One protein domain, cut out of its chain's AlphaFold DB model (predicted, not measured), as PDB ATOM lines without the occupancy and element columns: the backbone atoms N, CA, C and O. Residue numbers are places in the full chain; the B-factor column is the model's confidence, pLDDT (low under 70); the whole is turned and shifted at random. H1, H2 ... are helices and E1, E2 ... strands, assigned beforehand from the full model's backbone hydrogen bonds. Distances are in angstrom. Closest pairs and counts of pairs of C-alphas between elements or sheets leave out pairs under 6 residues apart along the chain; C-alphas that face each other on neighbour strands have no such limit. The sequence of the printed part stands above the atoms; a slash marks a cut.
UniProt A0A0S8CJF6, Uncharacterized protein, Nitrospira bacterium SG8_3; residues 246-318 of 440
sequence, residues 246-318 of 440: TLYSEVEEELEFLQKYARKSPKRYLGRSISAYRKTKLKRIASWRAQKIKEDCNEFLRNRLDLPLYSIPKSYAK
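Overview. This is residues 246 to 318 of the 440 residues of an uncharacterized protein of Nitrospira bacterium SG8_3 (UniProt A0A0S8CJF6). One long helix, H4, runs along the longest axis, with H1 and H2 packed on its side; H3 lies beyond them near one end, and from H4's other end the backbone folds back to short H5. The 73 printed residues, mostly helix by class, hold H1, H2, H3, strand E1, H4 and H5 in that order; the whole is compact, radius of gyration of the C-alphas 12.0 A, spanning 37 by 21 by 20 A.

Along the chain. Find C-alpha 287 at (73.392, 146.844, 122.643); H4 runs 24.8 A to residue 303. H1, residues 252 to 260, starts at (80.368, 156.640, 128.588) and spans 12.3 A. Look for H2 at 266 to 270, H3 at 274 to 279, E1 at 284 to 286, H5 at 314 to 318.

Arrangement. H4, with residues 293 to 297 alone, touches H1 at a steep tilt of 48 degrees, the same way; C-alphas 258 and 297 are closest, 6.5 A. With 289 to 293 alone it touches H2, closest C-alphas 269 and 289, 6.1 A. H1 and H5 are close but not clearly touching, closest C-alphas 253 and 314, 7.9 A. E1 pairs with no named strand; its residues 284 to 285 pair antiparallel with 246 to 247. In all five helices every O i to N i+4 pair is within hydrogen-bond range.

Size, cuts and confidence. C-alphas 281 and 306, the farthest apart, are 37.7 A apart. There is no cut and no long link; residues 280 to 282 are under pLDDT 70.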
ATOM      1  N   THR A 246      74.090 150.519 120.028       84.94
ATOM      2  CA  THR A 246      73.853 151.638 120.943       84.94
ATOM      3  C   THR A 246      75.014 152.621 120.833       84.94
ATOM      4  O   THR A 246      76.160 152.200 120.618       84.94
ATOM      5  N   LEU A 247      74.744 153.922 120.948       86.56
ATOM      6  CA  LEU A 247      75.793 154.939 120.952       86.56
ATOM      7  C   LEU A 247      76.680 154.775 122.190       86.56
ATOM      8  O   LEU A 247      76.200 154.592 123.303       86.56
ATOM      9  N   TYR A 248      77.996 154.849 122.004       87.31
ATOM     10  CA  TYR A 248      78.951 154.768 123.110       87.31
ATOM     11  C   TYR A 248      78.737 155.899 124.128       87.31
ATOM     12  O   TYR A 248      78.845 155.664 125.327       87.31
ATOM     13  N   SER A 249      78.364 157.092 123.658       84.62
ATOM     14  CA  SER A 249      78.066 158.254 124.500       84.62
ATOM     15  C   SER A 249      76.889 158.042 125.460       84.62
ATOM     16  O   SER A 249      76.793 158.770 126.439       84.62
ATOM     17  N   GLU A 250      76.025 157.042 125.237       85.69
ATOM     18  CA  GLU A 250      74.948 156.677 126.175       85.69
ATOM     19  C   GLU A 250      75.427 155.919 127.412       85.69
ATOM     20  O   GLU A 250      74.669 155.793 128.370       85.69
ATOM     21  N   VAL A 251      76.621 155.329 127.358       88.75
ATOM     22  CA  VAL A 251      77.179 154.514 128.449       88.75
ATOM     23  C   VAL A 251      78.582 154.962 128.853       88.75
ATOM     24  O   VAL A 251      79.281 154.247 129.571       88.75
ATOM     25  N   GLU A 252      79.031 156.107 128.335       89.81
ATOM     26  CA  GLU A 252      80.368 156.640 128.588       89.81
ATOM     27  C   GLU A 252      80.542 156.966 130.077       89.81
ATOM     28  O   GLU A 252      81.506 156.497 130.683       89.81
ATOM     29  N   GLU A 253      79.573 157.656 130.690       88.62
ATOM     30  CA  GLU A 253      79.602 157.986 132.122       88.62
ATOM     31  C   GLU A 253      79.614 156.720 133.000       88.62
ATOM     32  O   GLU A 253      80.412 156.605 133.932       88.62
ATOM     33  N   GLU A 254      78.776 155.728 132.685       91.19
ATOM     34  CA  GLU A 254      78.721 154.445 133.390       91.19
ATOM     35  C   GLU A 254      80.033 153.664 133.290       91.19
ATOM     36  O   GLU A 254      80.502 153.072 134.267       91.19
ATOM     37  N   LEU A 255      80.652 153.656 132.111       90.81
ATOM     38  CA  LEU A 255      81.896 152.933 131.900       90.81
ATOM     39  C   LEU A 255      83.069 153.599 132.627       90.81
ATOM     40  O   LEU A 255      83.889 152.899 133.228       90.81
ATOM     41  N   GLU A 256      83.139 154.931 132.604       89.69
ATOM     42  CA  GLU A 256      84.114 155.709 133.375       89.69
ATOM     43  C   GLU A 256      83.956 155.470 134.880       89.69
ATOM     44  O   GLU A 256      84.946 155.250 135.587       89.69
ATOM     45  N   PHE A 257      82.713 155.427 135.360       90.94
ATOM     46  CA  PHE A 257      82.396 155.104 136.746       90.94
ATOM     47  C   PHE A 257      82.901 153.708 137.140       90.94
ATOM     48  O   PHE A 257      83.621 153.562 138.133       90.94
ATOM     49  N   LEU A 258      82.602 152.677 136.344       91.31
ATOM     50  CA  LEU A 258      83.070 151.310 136.610       91.31
ATOM     51  C   LEU A 258      84.593 151.186 136.559       91.31
ATOM     52  O   LEU A 258      85.175 150.421 137.334       91.31
ATOM     53  N   GLN A 259      85.244 151.931 135.669       91.19
ATOM     54  CA  GLN A 259      86.699 151.967 135.605       91.19
ATOM     55  C   GLN A 259      87.291 152.577 136.879       91.19
ATOM     56  O   GLN A 259      88.234 152.014 137.439       91.19
ATOM     57  N   LYS A 260      86.737 153.701 137.344       89.69
ATOM     58  CA  LYS A 260      87.256 154.457 138.489       89.69
ATOM     59  C   LYS A 260      86.972 153.776 139.831       89.69
ATOM     60  O   LYS A 260      87.884 153.652 140.644       89.69
ATOM     61  N   TYR A 261      85.741 153.321 140.057       88.31
ATOM     62  CA  TYR A 261      85.291 152.836 141.370       88.31
ATOM     63  C   TYR A 261      85.274 151.311 141.484       88.31
ATOM     64  O   TYR A 261      85.683 150.770 142.508       88.31
ATOM     65  N   ALA A 262      84.868 150.603 140.428       85.88
ATOM     66  CA  ALA A 262      84.822 149.138 140.430       85.88
ATOM     67  C   ALA A 262      86.119 148.488 139.906       85.88
ATOM     68  O   ALA A 262      86.209 147.261 139.851       85.88
ATOM     69  N   ARG A 263      87.111 149.294 139.487       87.19
ATOM     70  CA  ARG A 263      88.371 148.859 138.845       87.19
ATOM     71  C   ARG A 263      88.151 147.906 137.659       87.19
ATOM     72  O   ARG A 263      89.032 147.121 137.304       87.19
ATOM     73  N   LYS A 264      86.975 147.955 137.017       88.50
ATOM     74  CA  LYS A 264      86.650 147.096 135.871       88.50
ATOM     75  C   LYS A 264      87.207 147.729 134.599       88.50
ATOM     76  O   LYS A 264      86.827 148.833 134.223       88.50
ATOM     77  N   SER A 265      88.106 147.019 133.917       87.62
ATOM     78  CA  SER A 265      88.732 147.534 132.695       87.62
ATOM     79  C   SER A 265      87.700 147.739 131.574       87.62
ATOM     80  O   SER A 265      86.980 146.795 131.241       87.62
ATOM     81  N   PRO A 266      87.688 148.898 130.895       87.62
ATOM     82  CA  PRO A 266      86.831 149.144 129.733       87.62
ATOM     83  C   PRO A 266      87.002 148.115 128.609       87.62
ATOM     84  O   PRO A 266      86.043 147.775 127.913       87.62
ATOM     85  N   LYS A 267      88.213 147.552 128.466       87.56
ATOM     86  CA  LYS A 267      88.520 146.512 127.471       87.56
ATOM     87  C   LYS A 267      87.670 145.255 127.677       87.56
ATOM     88  O   LYS A 267      87.348 144.594 126.696       87.56
ATOM     89  N   ARG A 268      87.257 144.962 128.917       88.88
ATOM     90  CA  ARG A 268      86.372 143.834 129.251       88.88
ATOM     91  C   ARG A 268      85.018 143.936 128.547       88.88
ATOM     92  O   ARG A 268      84.492 142.925 128.106       88.88
ATOM     93  N   TYR A 269      84.474 145.144 128.427       90.00
ATOM     94  CA  TYR A 269      83.165 145.374 127.811       90.00
ATOM     95  C   TYR A 269      83.286 145.656 126.319       90.00
ATOM     96  O   TYR A 269      82.541 145.123 125.501       90.00
ATOM     97  N   LEU A 270      84.247 146.500 125.951       87.56
ATOM     98  CA  LEU A 270      84.367 147.028 124.596       87.56
ATOM     99  C   LEU A 270      85.218 146.143 123.674       87.56
ATOM    100  O   LEU A 270      85.190 146.326 122.454       87.56
ATOM    101  N   GLY A 271      86.009 145.224 124.234       84.56
ATOM    102  CA  GLY A 271      87.033 144.437 123.531       84.56
ATOM    103  C   GLY A 271      88.253 145.251 123.073       84.56
ATOM    104  O   GLY A 271      89.231 144.684 122.591       84.56
ATOM    105  N   ARG A 272      88.217 146.581 123.214       83.19
ATOM    106  CA  ARG A 272      89.243 147.548 122.784       83.19
ATOM    107  C   ARG A 272      89.394 148.661 123.825       83.19
ATOM    108  O   ARG A 272      88.630 148.720 124.786       83.19
ATOM    109  N   SER A 273      90.379 149.539 123.643       83.75
ATOM    110  CA  SER A 273      90.559 150.725 124.486       83.75
ATOM    111  C   SER A 273      89.455 151.767 124.263       83.75
ATOM    112  O   SER A 273      88.925 151.899 123.160       83.75
ATOM    113  N   ILE A 274      89.165 152.573 125.295       84.31
ATOM    114  CA  ILE A 274      88.231 153.717 125.219       84.31
ATOM    115  C   ILE A 274      88.643 154.711 124.127       84.31
ATOM    116  O   ILE A 274      87.793 155.290 123.457       84.31
ATOM    117  N   SER A 275      89.951 154.892 123.909       81.06
ATOM    118  CA  SER A 275      90.472 155.830 122.909       81.06
ATOM    119  C   SER A 275      89.928 155.570 121.504       81.06
ATOM    120  O   SER A 275      89.686 156.529 120.776       81.06
ATOM    121  N   ALA A 276      89.663 154.308 121.150       80.69
ATOM    122  CA  ALA A 276      89.041 153.964 119.877       80.69
ATOM    123  C   ALA A 276      87.636 154.575 119.760       80.69
ATOM    124  O   ALA A 276      87.294 155.113 118.716       80.69
ATOM    125  N   TYR A 277      86.851 154.575 120.834       81.31
ATOM    126  CA  TYR A 277      85.482 155.092 120.818       81.31
ATOM    127  C   TYR A 277      85.411 156.609 121.002       81.31
ATOM    128  O   TYR A 277      84.514 157.260 120.472       81.31
ATOM    129  N   ARG A 278      86.398 157.200 121.689       75.75
ATOM    130  CA  ARG A 278      86.480 158.655 121.851       75.75
ATOM    131  C   ARG A 278      87.049 159.376 120.631       75.75
ATOM    132  O   ARG A 278      86.558 160.458 120.333       75.75
ATOM    133  N   LYS A 279      88.074 158.827 119.969       71.56
ATOM    134  CA  LYS A 279      88.843 159.535 118.925       71.56
ATOM    135  C   LYS A 279      88.543 159.092 117.489       71.56
ATOM    136  O   LYS A 279      88.949 159.783 116.568       71.56
ATOM    137  N   THR A 280      87.895 157.944 117.270       61.84
ATOM    138  CA  THR A 280      87.712 157.384 115.913       61.84
ATOM    139  C   THR A 280      86.243 157.334 115.484       61.84
ATOM    140  O   THR A 280      85.341 157.619 116.268       61.84
ATOM    141  N   LYS A 281      85.987 156.913 114.233       61.94
ATOM    142  CA  LYS A 281      84.639 156.701 113.663       61.94
ATOM    143  C   LYS A 281      83.792 155.654 114.414       61.94
ATOM    144  O   LYS A 281      82.599 155.519 114.145       61.94
ATOM    145  N   LEU A 282      84.383 154.886 115.332       57.94
ATOM    146  CA  LEU A 282      83.709 153.819 116.075       57.94
ATOM    147  C   LEU A 282      82.931 154.375 117.271       57.94
ATOM    148  O   LEU A 282      83.363 154.260 118.408       57.94
ATOM    149  N   LYS A 283      81.755 154.952 117.020       81.19
ATOM    150  CA  LYS A 283      80.917 155.573 118.065       81.19
ATOM    151  C   LYS A 283      79.791 154.680 118.586       81.19
ATOM    152  O   LYS A 283      78.932 155.132 119.335       81.19
ATOM    153  N   ARG A 284      79.773 153.414 118.166       85.00
ATOM    154  CA  ARG A 284      78.708 152.453 118.466       85.00
ATOM    155  C   ARG A 284      79.266 151.196 119.109       85.00
ATOM    156  O   ARG A 284      80.335 150.720 118.731       85.00
ATOM    157  N   ILE A 285      78.494 150.636 120.026       89.06
ATOM    158  CA  ILE A 285      78.747 149.348 120.669       89.06
ATOM    159  C   ILE A 285      77.528 148.447 120.488       89.06
ATOM    160  O   ILE A 285      76.425 148.928 120.247       89.06
ATOM    161  N   ALA A 286      77.712 147.131 120.590       88.44
ATOM    162  CA  ALA A 286      76.579 146.210 120.579       88.44
ATOM    163  C   ALA A 286      75.665 146.477 121.784       88.44
ATOM    164  O   ALA A 286      76.164 146.637 122.902       88.44
ATOM    165  N   SER A 287      74.347 146.490 121.581       90.31
ATOM    166  CA  SER A 287      73.392 146.844 122.643       90.31
ATOM    167  C   SER A 287      73.486 145.928 123.865       90.31
ATOM    168  O   SER A 287      73.394 146.404 124.991       90.31
ATOM    169  N   TRP A 288      73.791 144.639 123.676       90.81
ATOM    170  CA  TRP A 288      74.018 143.715 124.794       90.81
ATOM    171  C   TRP A 288      75.239 144.102 125.651       90.81
ATOM    172  O   TRP A 288      75.238 143.887 126.859       90.81
ATOM    173  N   ARG A 289      76.274 144.727 125.062       92.12
ATOM    174  CA  ARG A 289      77.427 145.256 125.817       92.12
ATOM    175  C   ARG A 289      77.031 146.483 126.624       92.12
ATOM    176  O   ARG A 289      77.438 146.599 127.774       92.12
ATOM    177  N   ALA A 290      76.233 147.373 126.031       92.12
ATOM    178  CA  ALA A 290      75.685 148.541 126.719       92.12
ATOM    179  C   ALA A 290      74.834 148.116 127.926       92.12
ATOM    180  O   ALA A 290      74.999 148.641 129.024       92.12
ATOM    181  N   GLN A 291      73.982 147.108 127.735       92.50
ATOM    182  CA  GLN A 291      73.184 146.523 128.804       92.50
ATOM    183  C   GLN A 291      74.069 145.926 129.903       92.50
ATOM    184  O   GLN A 291      73.874 146.244 131.073       92.50
ATOM    185  N   LYS A 292      75.102 145.156 129.538       93.31
ATOM    186  CA  LYS A 292      76.021 144.568 130.517       93.31
ATOM    187  C   LYS A 292      76.752 145.621 131.361       93.31
ATOM    188  O   LYS A 292      76.943 145.414 132.553       93.31
ATOM    189  N   ILE A 293      77.131 146.758 130.768       93.44
ATOM    190  CA  ILE A 293      77.718 147.898 131.498       93.44
ATOM    191  C   ILE A 293      76.720 148.439 132.534       93.44
ATOM    192  O   ILE A 293      77.070 148.599 133.700       93.44
ATOM    193  N   LYS A 294      75.464 148.669 132.133       92.25
ATOM    194  CA  LYS A 294      74.408 149.174 133.028       92.25
ATOM    195  C   LYS A 294      74.075 148.196 134.157       92.25
ATOM    196  O   LYS A 294      73.845 148.618 135.289       92.25
ATOM    197  N   GLU A 295      74.048 146.897 133.875       92.06
ATOM    198  CA  GLU A 295      73.839 145.846 134.879       92.06
ATOM    199  C   GLU A 295      74.969 145.823 135.912       92.06
ATOM    200  O   GLU A 295      74.705 145.869 137.111       92.06
ATOM    201  N   ASP A 296      76.222 145.841 135.458       91.88
ATOM    202  CA  ASP A 296      77.386 145.835 136.342       91.88
ATOM    203  C   ASP A 296      77.480 147.130 137.181       91.88
ATOM    204  O   ASP A 296      77.919 147.078 138.332       91.88
ATOM    205  N   CYS A 297      77.049 148.280 136.641       90.00
ATOM    206  CA  CYS A 297      76.864 149.526 137.400       90.00
ATOM    207  C   CYS A 297      75.821 149.369 138.505       90.00
ATOM    208  O   CYS A 297      76.082 149.710 139.658       90.00
ATOM    209  N   ASN A 298      74.642 148.850 138.152       88.44
ATOM    210  CA  ASN A 298      73.545 148.617 139.089       88.44
ATOM    211  C   ASN A 298      73.964 147.698 140.237       88.44
ATOM    212  O   ASN A 298      73.714 148.007 141.401       88.44
ATOM    213  N   GLU A 299      74.613 146.582 139.916       89.69
ATOM    214  CA  GLU A 299      75.115 145.625 140.899       89.69
ATOM    215  C   GLU A 299      76.115 146.286 141.856       89.69
ATOM    216  O   GLU A 299      75.993 146.164 143.075       89.69
ATOM    217  N   PHE A 300      77.062 147.059 141.318       89.19
ATOM    218  CA  PHE A 300      78.044 147.765 142.136       89.19
ATOM    219  C   PHE A 300      77.390 148.800 143.063       89.19
ATOM    220  O   PHE A 300      77.701 148.847 144.252       89.19
ATOM    221  N   LEU A 301      76.448 149.593 142.547       85.56
ATOM    222  CA  LEU A 301      75.747 150.628 143.313       85.56
ATOM    223  C   LEU A 301      74.795 150.066 144.375       85.56
ATOM    224  O   LEU A 301      74.544 150.755 145.362       85.56
ATOM    225  N   ARG A 302      74.266 148.848 144.202       82.31
ATOM    226  CA  ARG A 302      73.468 148.164 145.238       82.31
ATOM    227  C   ARG A 302      74.319 147.748 146.435       82.31
ATOM    228  O   ARG A 302      73.852 147.824 147.563       82.31
ATOM    229  N   ASN A 303      75.570 147.366 146.187       81.81
ATOM    230  CA  ASN A 303      76.493 146.895 147.221       81.81
ATOM    231  C   ASN A 303      77.312 148.028 147.876       81.81
ATOM    232  O   ASN A 303      78.000 147.791 148.866       81.81
ATOM    233  N   ARG A 304      77.266 149.253 147.327       77.00
ATOM    234  CA  ARG A 304      78.011 150.440 147.790       77.00
ATOM    235  C   ARG A 304      77.090 151.660 147.905       77.00
ATOM    236  O   ARG A 304      76.876 152.413 146.945       77.00
ATOM    237  N   LEU A 305      76.527 151.850 149.097       70.06
ATOM    238  CA  LEU A 305      75.670 152.997 149.434       70.06
ATOM    239  C   LEU A 305      76.461 154.213 149.943       70.06
ATOM    240  O   LEU A 305      75.932 155.317 149.956       70.06
ATOM    241  N   ASP A 306      77.731 154.020 150.291       80.06
ATOM    242  CA  ASP A 306      78.674 155.001 150.845       80.06
ATOM    243  C   ASP A 306      79.208 156.021 149.823       80.06
ATOM    244  O   ASP A 306      79.902 156.972 150.183       80.06
ATOM    245  N   LEU A 307      78.897 155.844 148.538       78.94
ATOM    246  CA  LEU A 307      79.384 156.726 147.480       78.94
ATOM    247  C   LEU A 307      78.620 158.059 147.443       78.94
ATOM    248  O   LEU A 307      77.385 158.057 147.406       78.94
ATOM    249  N   PRO A 308      79.328 159.201 147.357       77.06
ATOM    250  CA  PRO A 308      78.682 160.499 147.262       77.06
ATOM    251  C   PRO A 308      77.973 160.664 145.910       77.06
ATOM    252  O   PRO A 308      78.479 160.221 144.879       77.06
ATOM    253  N   LEU A 309      76.824 161.349 145.886       74.25
ATOM    254  CA  LEU A 309      75.971 161.460 144.688       74.25
ATOM    255  C   LEU A 309      76.692 162.025 143.455       74.25
ATOM    256  O   LEU A 309      76.464 161.539 142.351       74.25
ATOM    257  N   TYR A 310      77.603 162.988 143.634       74.81
ATOM    258  CA  TYR A 310      78.378 163.583 142.533       74.81
ATOM    259  C   TYR A 310      79.331 162.592 141.847       74.81
ATOM    260  O   TYR A 310      79.819 162.857 140.751       74.81
ATOM    261  N   SER A 311      79.643 161.470 142.502       77.44
ATOM    262  CA  SER A 311      80.543 160.445 141.972       77.44
ATOM    263  C   SER A 311      79.838 159.374 141.143       77.44
ATOM    264  O   SER A 311      80.507 158.540 140.538       77.44
ATOM    265  N   ILE A 312      78.506 159.385 141.129       84.31
ATOM    266  CA  ILE A 312      77.648 158.387 140.489       84.31
ATOM    267  C   ILE A 312      77.208 158.935 139.121       84.31
ATOM    268  O   ILE A 312      77.020 160.148 139.002       84.31
ATOM    269  N   PRO A 313      77.006 158.094 138.086       85.25
ATOM    270  CA  PRO A 313      76.508 158.587 136.804       85.25
ATOM    271  C   PRO A 313      75.143 159.273 136.958       85.25
ATOM    272  O   PRO A 313      74.325 158.872 137.796       85.25
ATOM    273  N   LYS A 314      74.878 160.304 136.145       82.00
ATOM    274  CA  LYS A 314      73.741 161.226 136.350       82.00
ATOM    275  C   LYS A 314      72.387 160.522 136.381       82.00
ATOM    276  O   LYS A 314      71.532 160.864 137.196       82.00
ATOM    277  N   SER A 315      72.207 159.535 135.506       77.19
ATOM    278  CA  SER A 315      71.003 158.704 135.418       77.19
ATOM    279  C   SER A 315      70.673 158.055 136.769       77.19
ATOM    280  O   SER A 315      69.560 158.195 137.271       77.19
ATOM    281  N   TYR A 316      71.665 157.433 137.404       82.19
ATOM    282  CA  TYR A 316      71.527 156.767 138.699       82.19
ATOM    283  C   TYR A 316      71.458 157.742 139.876       82.19
ATOM    284  O   TYR A 316      70.737 157.478 140.841       82.19
ATOM    285  N   ALA A 317      72.176 158.866 139.813       78.56
ATOM    286  CA  ALA A 317      72.084 159.918 140.824       78.56
ATOM    287  C   ALA A 317      70.658 160.484 140.897       78.56
ATOM    288  O   ALA A 317      70.102 160.597 141.990       78.56
ATOM    289  N   LYS A 318      70.032 160.739 139.737       78.56
ATOM    290  CA  LYS A 318      68.627 161.150 139.651       78.56
ATOM    291  C   LYS A 318      67.701 160.107 140.275       78.56
ATOM    292  O   LYS A 318      66.915 160.456 141.143       78.56
TER     293      LYS A 318